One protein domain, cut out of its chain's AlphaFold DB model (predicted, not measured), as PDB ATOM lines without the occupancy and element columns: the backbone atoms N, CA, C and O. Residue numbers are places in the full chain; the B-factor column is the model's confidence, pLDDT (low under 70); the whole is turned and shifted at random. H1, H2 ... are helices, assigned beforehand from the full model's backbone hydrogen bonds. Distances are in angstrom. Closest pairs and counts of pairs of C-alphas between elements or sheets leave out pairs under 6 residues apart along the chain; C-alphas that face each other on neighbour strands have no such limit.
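What this domain is: This is residues 76 to 160 of the 160 residues of an uncharacterized protein of Chryseobacterium sp (UniProt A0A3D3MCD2). Two long helices, H4 and H5, lie side by side as a helical hairpin, and three shorter helices, H1, H2 and H3, make a second group over one side of it, with H1 packing on H4. Residues 153 to 160 stick out as a tail that makes much of the length. The printed part has 85 residues with five named helices, in the order H1, H2, H3, H4, H5, and no named strand; its class is all helix. It is only just compact, close to loose, with a radius of gyration of the C-alphas of 14.2 A, and it spans 56 by 22 by 17 A.

Where its parts are: Begin with the longest helix, H5, residues 134 to 154: find C-alpha 134 at (171.601, 153.400, 242.791) and follow it over 30.5 A to C-alpha 154 at (169.930, 124.589, 232.944). Before it, H4 runs through residues 110 to 126, 24.3 A from first to last C-alpha. H1, residues 76 to 86, starts at C-alpha 76, (177.643, 144.428, 222.729), and covers 15.8 A. After it look for H2, residues 89 to 96, 10.4 A long, and H3, residues 99 to 102, 5.9 A long.

How they stand to each other: Start at the hairpin of H4 and H5, which touch at a shallow tilt of 11 degrees, opposite ways; their closest C-alphas are those of Ile 110 and Gly 148, 6.5 A apart. H4 touches H1 with residues 112 to 119 alone, at a steep tilt of 43 degrees, the same way; the closest C-alphas, of Ile 85 and Lys 119, are 5.8 A apart. H1 and H2 form the other hairpin and touch at a shallow tilt of 25 degrees, opposite ways, with the C-alphas of Leu 84 and Ala 92 closest at 5.4 A. H2 and H4 only just touch, with 3 pairs of C-alphas within 8 A, and H4 does so with residue 123 alone; the closest C-alphas, of Gln 89 and Leu 123, are 6.9 A apart. H3 touches H1, the closest C-alphas being those of Ala 77 and Leu 102, 5.1 A apart. H3 and H5 are close but not clearly touching, with the C-alphas of Leu 99 and Ala 137 closest at 7.1 A. H1 and H5 are apart. In H1, H2, H4 and H5 every O i to N i+4 pair is within hydrogen-bond range, and H3 is too short for such a pair.

The domain as a whole: Look at Gln 128 and Asn 160 for the two C-alphas farthest apart, 55.7 A. Residues 153 to 160 stand free, and without them the body spans 37 by 22 by 18 A. The printed part has no cut, and no link is long. The mean pLDDT of the printed part is 84.6; read the B-factor column at residues 128 to 130 and 150 to 160 to find the values under 70.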
ATOM      1  N   THR A  76     177.082 143.071 222.637       87.00
ATOM      2  CA  THR A  76     177.643 144.428 222.729       87.00
ATOM      3  C   THR A  76     177.485 145.046 224.125       87.00
ATOM      4  O   THR A  76     178.318 145.857 224.533       87.00
ATOM      5  N   ALA A  77     176.497 144.598 224.910       89.75
ATOM      6  CA  ALA A  77     176.339 144.972 226.316       89.75
ATOM      7  C   ALA A  77     177.545 144.570 227.175       89.75
ATOM      8  O   ALA A  77     177.834 145.218 228.182       89.75
ATOM      9  N   LYS A  78     178.305 143.550 226.760       89.81
ATOM     10  CA  LYS A  78     179.548 143.156 227.430       89.81
ATOM     11  C   LYS A  78     180.645 144.218 227.294       89.81
ATOM     12  O   LYS A  78     181.370 144.466 228.256       89.81
ATOM     13  N   ILE A  79     180.740 144.889 226.142       90.06
ATOM     14  CA  ILE A  79     181.678 146.010 225.946       90.06
ATOM     15  C   ILE A  79     181.262 147.196 226.807       90.06
ATOM     16  O   ILE A  79     182.096 147.763 227.507       90.06
ATOM     17  N   PHE A  80     179.973 147.544 226.795       92.94
ATOM     18  CA  PHE A  80     179.445 148.602 227.655       92.94
ATOM     19  C   PHE A  80     179.767 148.338 229.134       92.94
ATOM     20  O   PHE A  80     180.271 149.228 229.820       92.94
ATOM     21  N   ALA A  81     179.562 147.103 229.609       93.81
ATOM     22  CA  ALA A  81     179.891 146.708 230.977       93.81
ATOM     23  C   ALA A  81     181.370 146.947 231.307       93.81
ATOM     24  O   ALA A  81     181.687 147.538 232.340       93.81
ATOM     25  N   LEU A  82     182.278 146.522 230.422       93.81
ATOM     26  CA  LEU A  82     183.713 146.721 230.619       93.81
ATOM     27  C   LEU A  82     184.099 148.198 230.619       93.81
ATOM     28  O   LEU A  82     184.896 148.613 231.459       93.81
ATOM     29  N   SER A  83     183.519 149.000 229.728       94.00
ATOM     30  CA  SER A  83     183.748 150.443 229.723       94.00
ATOM     31  C   SER A  83     183.280 151.094 231.021       94.00
ATOM     32  O   SER A  83     184.029 151.883 231.587       94.00
ATOM     33  N   LEU A  84     182.115 150.708 231.554       94.94
ATOM     34  CA  LEU A  84     181.645 151.187 232.857       94.94
ATOM     35  C   LEU A  84     182.596 150.790 233.996       94.94
ATOM     36  O   LEU A  84     182.938 151.632 234.824       94.94
ATOM     37  N   ILE A  85     183.055 149.536 234.033       95.62
ATOM     38  CA  ILE A  85     183.986 149.038 235.060       95.62
ATOM     39  C   ILE A  85     185.295 149.844 235.053       95.62
ATOM     40  O   ILE A  85     185.772 150.266 236.112       95.62
ATOM     41  N   LEU A  86     185.851 150.087 233.864       94.56
ATOM     42  CA  LEU A  86     187.155 150.731 233.670       94.56
ATOM     43  C   LEU A  86     187.109 152.266 233.669       94.56
ATOM     44  O   LEU A  86     188.165 152.892 233.744       94.56
ATOM     45  N   ALA A  87     185.931 152.878 233.548       92.50
ATOM     46  CA  ALA A  87     185.790 154.330 233.477       92.50
ATOM     47  C   ALA A  87     186.196 155.015 234.789       92.50
ATOM     48  O   ALA A  87     185.940 154.516 235.889       92.50
ATOM     49  N   GLU A  88     186.782 156.201 234.691       92.44
ATOM     50  CA  GLU A  88     186.943 157.102 235.822       92.44
ATOM     51  C   GLU A  88     185.577 157.600 236.298       92.44
ATOM     52  O   GLU A  88     184.564 157.473 235.608       92.44
ATOM     53  N   GLN A  89     185.536 158.169 237.504       90.25
ATOM     54  CA  GLN A  89     184.284 158.520 238.171       90.25
ATOM     55  C   GLN A  89     183.333 159.312 237.268       90.25
ATOM     56  O   GLN A  89     182.197 158.896 237.079       90.25
ATOM     57  N   LYS A  90     183.802 160.415 236.674       89.00
ATOM     58  CA  LYS A  90     182.954 161.309 235.875       89.00
ATOM     59  C   LYS A  90     182.287 160.586 234.701       89.00
ATOM     60  O   LYS A  90     181.104 160.782 234.456       89.00
ATOM     61  N   ASN A  91     183.035 159.761 233.973       89.62
ATOM     62  CA  ASN A  91     182.500 159.059 232.810       89.62
ATOM     63  C   ASN A  91     181.644 157.862 233.224       89.62
ATOM     64  O   ASN A  91     180.627 157.593 232.595       89.62
ATOM     65  N   ALA A  92     181.997 157.189 234.318       91.94
ATOM     66  CA  ALA A  92     181.165 156.146 234.893       91.94
ATOM     67  C   ALA A  92     179.801 156.697 235.350       91.94
ATOM     68  O   ALA A  92     178.790 156.043 235.125       91.94
ATOM     69  N   GLU A  93     179.750 157.906 235.925       90.12
ATOM     70  CA  GLU A  93     178.489 158.578 236.270       90.12
ATOM     71  C   GLU A  93     177.616 158.822 235.022       90.12
ATOM     72  O   GLU A  93     176.420 158.558 235.071       90.12
ATOM     73  N   VAL A  94     178.204 159.223 233.886       88.75
ATOM     74  CA  VAL A  94     177.473 159.364 232.607       88.75
ATOM     75  C   VAL A  94     176.972 158.009 232.099       88.75
ATOM     76  O   VAL A  94     175.811 157.865 231.728       88.75
ATOM     77  N   LEU A  95     177.820 156.979 232.122       91.00
ATOM     78  CA  LEU A  95     177.440 155.634 231.678       91.00
ATOM     79  C   LEU A  95     176.332 155.019 232.546       91.00
ATOM     80  O   LEU A  95     175.514 154.254 232.039       91.00
ATOM     81  N   MET A  96     176.251 155.375 233.830       91.81
ATOM     82  CA  MET A  96     175.174 154.925 234.719       91.81
ATOM     83  C   MET A  96     173.781 155.384 234.261       91.81
ATOM     84  O   MET A  96     172.796 154.713 234.575       91.81
ATOM     85  N   GLU A  97     173.671 156.469 233.488       88.31
ATOM     86  CA  GLU A  97     172.396 156.913 232.903       88.31
ATOM     87  C   GLU A  97     171.871 155.928 231.842       88.31
ATOM     88  O   GLU A  97     170.662 155.815 231.636       88.31
ATOM     89  N   HIS A  98     172.773 155.146 231.239       90.31
ATOM     90  CA  HIS A  98     172.491 154.161 230.194       90.31
ATOM     91  C   HIS A  98     172.549 152.713 230.698       90.31
ATOM     92  O   HIS A  98     172.612 151.782 229.898       90.31
ATOM     93  N   LEU A  99     172.528 152.486 232.017       90.94
ATOM     94  CA  LEU A  99     172.763 151.160 232.598       90.94
ATOM     95  C   LEU A  99     171.780 150.082 232.096       90.94
ATOM     96  O   LEU A  99     172.161 148.918 231.989       90.94
ATOM     97  N   ASP A 100     170.554 150.466 231.723       90.06
ATOM     98  CA  ASP A 100     169.543 149.563 231.147       90.06
ATOM     99  C   ASP A 100     170.021 148.860 229.864       90.06
ATOM    100  O   ASP A 100     169.530 147.771 229.562       90.06
ATOM    101  N   PHE A 101     171.024 149.409 229.164       89.31
ATOM    102  CA  PHE A 101     171.680 148.782 228.010       89.31
ATOM    103  C   PHE A 101     172.247 147.386 228.330       89.31
ATOM    104  O   PHE A 101     172.347 146.520 227.461       89.31
ATOM    105  N   LEU A 102     172.580 147.119 229.600       90.50
ATOM    106  CA  LEU A 102     173.021 145.795 230.045       90.50
ATOM    107  C   LEU A 102     171.931 144.717 229.929       90.50
ATOM    108  O   LEU A 102     172.255 143.526 229.867       90.50
ATOM    109  N   ASN A 103     170.655 145.106 229.900       88.31
ATOM    110  CA  ASN A 103     169.512 144.200 229.855       88.31
ATOM    111  C   ASN A 103     169.084 143.866 228.415       88.31
ATOM    112  O   ASN A 103     167.947 144.107 228.012       88.31
ATOM    113  N   ASN A 104     169.990 143.275 227.636       84.50
ATOM    114  CA  ASN A 104     169.748 142.919 226.231       84.50
ATOM    115  C   ASN A 104     169.240 141.476 226.019       84.50
ATOM    116  O   ASN A 104     169.293 140.948 224.910       84.50
ATOM    117  N   GLY A 105     168.796 140.797 227.081       81.12
ATOM    118  CA  GLY A 105     168.323 139.407 227.021       81.12
ATOM    119  C   GLY A 105     169.422 138.342 226.890       81.12
ATOM    120  O   GLY A 105     169.109 137.154 226.957       81.12
ATOM    121  N   ILE A 106     170.697 138.732 226.757       83.88
ATOM    122  CA  ILE A 106     171.833 137.802 226.758       83.88
ATOM    123  C   ILE A 106     172.326 137.607 228.203       83.88
ATOM    124  O   ILE A 106     172.675 138.594 228.859       83.88
ATOM    125  N   PRO A 107     172.398 136.363 228.713       86.19
ATOM    126  CA  PRO A 107     172.944 136.086 230.039       86.19
ATOM    127  C   PRO A 107     174.393 136.558 230.161       86.19
ATOM    128  O   PRO A 107     175.211 136.313 229.276       86.19
ATOM    129  N   LYS A 108     174.710 137.223 231.271       85.50
ATOM    130  CA  LYS A 108     176.060 137.707 231.574       85.50
ATOM    131  C   LYS A 108     176.766 136.724 232.500       85.50
ATOM    132  O   LYS A 108     176.126 136.070 233.326       85.50
ATOM    133  N   ASP A 109     178.083 136.618 232.363       89.62
ATOM    134  CA  ASP A 109     178.884 135.808 233.269       89.62
ATOM    135  C   ASP A 109     178.906 136.416 234.684       89.62
ATOM    136  O   ASP A 109     178.824 137.630 234.877       89.62
ATOM    137  N   ILE A 110     178.983 135.547 235.695       90.75
ATOM    138  CA  ILE A 110     178.905 135.956 237.105       90.75
ATOM    139  C   ILE A 110     180.094 136.841 237.500       90.75
ATOM    140  O   ILE A 110     179.946 137.721 238.346       90.75
ATOM    141  N   GLU A 111     181.262 136.638 236.887       92.88
ATOM    142  CA  GLU A 111     182.446 137.454 237.152       92.88
ATOM    143  C   GLU A 111     182.218 138.912 236.735       92.88
ATOM    144  O   GLU A 111     182.434 139.818 237.543       92.88
ATOM    145  N   LEU A 112     181.698 139.144 235.528       92.50
ATOM    146  CA  LEU A 112     181.338 140.471 235.033       92.50
ATOM    147  C   LEU A 112     180.273 141.137 235.909       92.50
ATOM    148  O   LEU A 112     180.393 142.320 236.227       92.50
ATOM    149  N   ILE A 113     179.251 140.387 236.333       94.50
ATOM    150  CA  ILE A 113     178.192 140.906 237.216       94.50
ATOM    151  C   ILE A 113     178.777 141.352 238.563       94.50
ATOM    152  O   ILE A 113     178.424 142.423 239.058       94.50
ATOM    153  N   ASN A 114     179.705 140.581 239.136       94.81
ATOM    154  CA  ASN A 114     180.380 140.957 240.379       94.81
ATOM    155  C   ASN A 114     181.242 142.217 240.199       94.81
ATOM    156  O   ASN A 114     181.178 143.120 241.030       94.81
ATOM    157  N   GLN A 115     181.994 142.324 239.098       96.44
ATOM    158  CA  GLN A 115     182.789 143.524 238.800       96.44
ATOM    159  C   GLN A 115     181.907 144.771 238.630       96.44
ATOM    160  O   GLN A 115     182.249 145.847 239.123       96.44
ATOM    161  N   LEU A 116     180.749 144.630 237.975       96.56
ATOM    162  CA  LEU A 116     179.756 145.700 237.867       96.56
ATOM    163  C   LEU A 116     179.210 146.106 239.238       96.56
ATOM    164  O   LEU A 116     179.130 147.298 239.532       96.56
ATOM    165  N   PHE A 117     178.862 145.136 240.086       96.38
ATOM    166  CA  PHE A 117     178.388 145.404 241.443       96.38
ATOM    167  C   PHE A 117     179.420 146.191 242.259       96.38
ATOM    168  O   PHE A 117     179.086 147.215 242.862       96.38
ATOM    169  N   ASP A 118     180.682 145.763 242.226       97.06
ATOM    170  CA  ASP A 118     181.774 146.447 242.918       97.06
ATOM    171  C   ASP A 118     181.979 147.866 242.377       97.06
ATOM    172  O   ASP A 118     182.155 148.805 243.162       97.06
ATOM    173  N   LYS A 119     181.883 148.058 241.054       96.12
ATOM    174  CA  LYS A 119     181.960 149.386 240.434       96.12
ATOM    175  C   LYS A 119     180.820 150.299 240.881       96.12
ATOM    176  O   LYS A 119     181.077 151.443 241.255       96.12
ATOM    177  N   ILE A 120     179.582 149.807 240.876       94.69
ATOM    178  CA  ILE A 120     178.394 150.566 241.296       94.69
ATOM    179  C   ILE A 120     178.513 150.956 242.769       94.69
ATOM    180  O   ILE A 120     178.300 152.114 243.119       94.69
ATOM    181  N   LYS A 121     178.939 150.026 243.626       94.56
ATOM    182  CA  LYS A 121     179.178 150.302 245.044       94.56
ATOM    183  C   LYS A 121     180.311 151.307 245.249       94.56
ATOM    184  O   LYS A 121     180.236 152.157 246.135       94.56
ATOM    185  N   TRP A 122     181.377 151.225 244.455       94.75
ATOM    186  CA  TRP A 122     182.440 152.223 244.487       94.75
ATOM    187  C   TRP A 122     181.905 153.612 244.110       94.75
ATOM    188  O   TRP A 122     182.178 154.563 244.839       94.75
ATOM    189  N   LEU A 123     181.091 153.731 243.057       92.62
ATOM    190  CA  LEU A 123     180.451 154.996 242.673       92.62
ATOM    191  C   LEU A 123     179.529 155.530 243.775       92.62
ATOM    192  O   LEU A 123     179.626 156.700 244.123       92.62
ATOM    193  N   GLU A 124     178.705 154.676 244.383       91.81
ATOM    194  CA  GLU A 124     177.791 155.053 245.472       91.81
ATOM    195  C   GLU A 124     178.533 155.693 246.656       91.81
ATOM    196  O   GLU A 124     178.079 156.682 247.229       91.81
ATOM    197  N   ASN A 125     179.720 155.171 246.982       90.69
ATOM    198  CA  ASN A 125     180.550 155.673 248.079       90.69
ATOM    199  C   ASN A 125     181.381 156.916 247.724       90.69
ATOM    200  O   ASN A 125     181.860 157.595 248.630       90.69
ATOM    201  N   ASN A 126     181.598 157.189 246.435       86.94
ATOM    202  CA  ASN A 126     182.489 158.260 245.975       86.94
ATOM    203  C   ASN A 126     181.760 159.360 245.186       86.94
ATOM    204  O   ASN A 126     182.409 160.320 244.770       86.94
ATOM    205  N   GLN A 127     180.443 159.249 244.981       71.88
ATOM    206  CA  GLN A 127     179.667 160.151 244.129       71.88
ATOM    207  C   GLN A 127     179.861 161.629 244.492       71.88
ATOM    208  O   GLN A 127     179.819 162.023 245.659       71.88
ATOM    209  N   GLN A 128     180.023 162.460 243.463       66.69
ATOM    210  CA  GLN A 128     179.899 163.916 243.591       66.69
ATOM    211  C   GLN A 128     178.504 164.391 243.159       66.69
ATOM    212  O   GLN A 128     178.084 165.491 243.519       66.69
ATOM    213  N   ASN A 129     177.778 163.553 242.413       62.59
ATOM    214  CA  ASN A 129     176.508 163.876 241.784       62.59
ATOM    215  C   ASN A 129     175.327 163.156 242.466       62.59
ATOM    216  O   ASN A 129     175.232 161.935 242.428       62.59
ATOM    217  N   LEU A 130     174.401 163.920 243.058       62.22
ATOM    218  CA  LEU A 130     173.263 163.414 243.846       62.22
ATOM    219  C   LEU A 130     172.131 162.777 243.012       62.22
ATOM    220  O   LEU A 130     171.140 162.332 243.589       62.22
ATOM    221  N   PHE A 131     172.226 162.770 241.678       73.62
ATOM    222  CA  PHE A 131     171.117 162.375 240.797       73.62
ATOM    223  C   PHE A 131     171.167 160.919 240.308       73.62
ATOM    224  O   PHE A 131     170.243 160.483 239.618       73.62
ATOM    225  N   LEU A 132     172.194 160.145 240.670       82.12
ATOM    226  CA  LEU A 132     172.280 158.738 240.278       82.12
ATOM    227  C   LEU A 132     171.309 157.857 241.070       82.12
ATOM    228  O   LEU A 132     171.269 157.870 242.301       82.12
ATOM    229  N   ASN A 133     170.546 157.032 240.349       88.94
ATOM    230  CA  ASN A 133     169.596 156.100 240.946       88.94
ATOM    231  C   ASN A 133     170.254 154.737 241.225       88.94
ATOM    232  O   ASN A 133     170.127 153.788 240.446       88.94
ATOM    233  N   PHE A 134     170.951 154.641 242.359       91.31
ATOM    234  CA  PHE A 134     171.601 153.400 242.791       91.31
ATOM    235  C   PHE A 134     170.613 152.277 243.117       91.31
ATOM    236  O   PHE A 134     170.935 151.113 242.907       91.31
ATOM    237  N   GLU A 135     169.391 152.592 243.555       92.06
ATOM    238  CA  GLU A 135     168.353 151.577 243.776       92.06
ATOM    239  C   GLU A 135     168.011 150.851 242.467       92.06
ATOM    240  O   GLU A 135     167.990 149.617 242.419       92.06
ATOM    241  N   LYS A 136     167.825 151.608 241.376       92.62
ATOM    242  CA  LYS A 136     167.616 151.047 240.036       92.62
ATOM    243  C   LYS A 136     168.827 150.231 239.582       92.62
ATOM    244  O   LYS A 136     168.648 149.128 239.068       92.62
ATOM    245  N   ALA A 137     170.041 150.733 239.811       93.56
ATOM    246  CA  ALA A 137     171.264 150.028 239.441       93.56
ATOM    247  C   ALA A 137     171.400 148.679 240.162       93.56
ATOM    248  O   ALA A 137     171.585 147.648 239.515       93.56
ATOM    249  N   HIS A 138     171.214 148.657 241.483       94.81
ATOM    250  CA  HIS A 138     171.233 147.428 242.281       94.81
ATOM    251  C   HIS A 138     170.120 146.457 241.867       94.81
ATOM    252  O   HIS A 138     170.349 145.249 241.794       94.81
ATOM    253  N   SER A 139     168.924 146.963 241.542       95.00
ATOM    254  CA  SER A 139     167.823 146.140 241.020       95.00
ATOM    255  C   SER A 139     168.200 145.444 239.709       95.00
ATOM    256  O   SER A 139     168.011 144.232 239.577       95.00
ATOM    257  N   LEU A 140     168.804 146.177 238.772       94.31
ATOM    258  CA  LEU A 140     169.270 145.623 237.504       94.31
ATOM    259  C   LEU A 140     170.382 144.583 237.704       94.31
ATOM    260  O   LEU A 140     170.309 143.504 237.119       94.31
ATOM    261  N   ILE A 141     171.366 144.843 238.571       94.38
ATOM    262  CA  ILE A 141     172.413 143.855 238.890       94.38
ATOM    263  C   ILE A 141     171.809 142.554 239.425       94.38
ATOM    264  O   ILE A 141     172.196 141.470 238.985       94.38
ATOM    265  N   ASN A 142     170.814 142.641 240.309       92.56
ATOM    266  CA  ASN A 142     170.115 141.458 240.812       92.56
ATOM    267  C   ASN A 142     169.384 140.695 239.696       92.56
ATOM    268  O   ASN A 142     169.423 139.465 239.672       92.56
ATOM    269  N   GLN A 143     168.749 141.398 238.752       92.56
ATOM    270  CA  GLN A 143     168.116 140.766 237.588       92.56
ATOM    271  C   GLN A 143     169.144 140.036 236.713       92.56
ATOM    272  O   GLN A 143     168.922 138.880 236.349       92.56
ATOM    273  N   LEU A 144     170.287 140.668 236.426       91.56
ATOM    274  CA  LEU A 144     171.377 140.045 235.668       91.56
ATOM    275  C   LEU A 144     171.914 138.798 236.380       91.56
ATOM    276  O   LEU A 144     172.126 137.773 235.733       91.56
ATOM    277  N   TYR A 145     172.074 138.854 237.706       90.12
ATOM    278  CA  TYR A 145     172.516 137.719 238.517       90.12
ATOM    279  C   TYR A 145     171.540 136.542 238.442       90.12
ATOM    280  O   TYR A 145     171.952 135.415 238.170       90.12
ATOM    281  N   ILE A 146     170.239 136.797 238.612       87.00
ATOM    282  CA  ILE A 146     169.197 135.767 238.487       87.00
ATOM    283  C   ILE A 146     169.240 135.133 237.091       87.00
ATOM    284  O   ILE A 146     169.262 133.906 236.976       87.00
ATOM    285  N   ASN A 147     169.325 135.949 236.037       83.25
ATOM    286  CA  ASN A 147     169.380 135.467 234.657       83.25
ATOM    287  C   ASN A 147     170.639 134.623 234.386       83.25
ATOM    288  O   ASN A 147     170.542 133.567 233.761       83.25
ATOM    289  N   GLY A 148     171.805 135.044 234.888       77.50
ATOM    290  CA  GLY A 148     173.059 134.296 234.757       77.50
ATOM    291  C   GLY A 148     173.046 132.963 235.515       77.50
ATOM    292  O   GLY A 148     173.503 131.943 234.998       77.50
ATOM    293  N   VAL A 149     172.475 132.935 236.724       72.75
ATOM    294  CA  VAL A 149     172.371 131.713 237.543       72.75
ATOM    295  C   VAL A 149     171.406 130.695 236.931       72.75
ATOM    296  O   VAL A 149     171.740 129.509 236.879       72.75
ATOM    297  N   ILE A 150     170.237 131.128 236.444       67.88
ATOM    298  CA  ILE A 150     169.241 130.228 235.832       67.88
ATOM    299  C   ILE A 150     169.843 129.494 234.628       67.88
ATOM    300  O   ILE A 150     169.692 128.279 234.508       67.88
ATOM    301  N   VAL A 151     170.575 130.209 233.774       62.12
ATOM    302  CA  VAL A 151     171.179 129.639 232.562       62.12
ATOM    303  C   VAL A 151     172.248 128.602 232.911       62.12
ATOM    304  O   VAL A 151     172.233 127.500 232.359       62.12
ATOM    305  N   ASN A 152     173.101 128.895 233.897       59.19
ATOM    306  CA  ASN A 152     174.117 127.954 234.378       59.19
ATOM    307  C   ASN A 152     173.507 126.696 235.022       59.19
ATOM    308  O   ASN A 152     174.063 125.608 234.883       59.19
ATOM    309  N   ALA A 153     172.351 126.810 235.682       59.16
ATOM    310  CA  ALA A 153     171.645 125.661 236.252       59.16
ATOM    311  C   ALA A 153     171.006 124.762 235.174       59.16
ATOM    312  O   ALA A 153     170.980 123.543 235.332       59.16
ATOM    313  N   THR A 154     170.531 125.340 234.066       57.72
ATOM    314  CA  THR A 154     169.930 124.589 232.944       57.72
ATOM    315  C   THR A 154     170.940 123.917 232.006       57.72
ATOM    316  O   THR A 154     170.539 123.115 231.168       57.72
ATOM    317  N   GLN A 155     172.236 124.225 232.131       53.41
ATOM    318  CA  GLN A 155     173.318 123.606 231.349       53.41
ATOM    319  C   GLN A 155     174.032 122.457 232.083       53.41
ATOM    320  O   GLN A 155     174.993 121.895 231.555       53.41
ATOM    321  N   LEU A 156     173.579 122.084 233.284       43.56
ATOM    322  CA  LEU A 156     174.045 120.860 233.931       43.56
ATOM    323  C   LEU A 156     173.628 119.659 233.063       43.56
ATOM    324  O   LEU A 156     172.447 119.552 232.731       43.56
ATOM    325  N   PRO A 157     174.557 118.768 232.668       46.75
ATOM    326  CA  PRO A 157     174.182 117.577 231.928       46.75
ATOM    327  C   PRO A 157     173.240 116.739 232.794       46.75
ATOM    328  O   PRO A 157     173.500 116.551 233.987       46.75
ATOM    329  N   ASP A 158     172.168 116.234 232.183       49.59
ATOM    330  CA  ASP A 158     171.385 115.126 232.725       49.59
ATOM    331  C   ASP A 158     172.342 113.948 232.947       49.59
ATOM    332  O   ASP A 158     172.591 113.135 232.057       49.59
ATOM    333  N   ASN A 159     172.939 113.879 234.133       49.56
ATOM    334  CA  ASN A 159     173.660 112.705 234.589       49.56
ATOM    335  C   ASN A 159     172.611 111.676 235.023       49.56
ATOM    336  O   ASN A 159     172.311 111.563 236.213       49.56
ATOM    337  N   ASN A 160     172.046 110.966 234.043       44.47
ATOM    338  CA  ASN A 160     171.338 109.697 234.228       44.47
ATOM    339  C   ASN A 160     172.116 108.571 233.549       44.47
ATOM    340  O   ASN A 160     172.389 108.693 232.334       44.47
TER     341      ASN A 160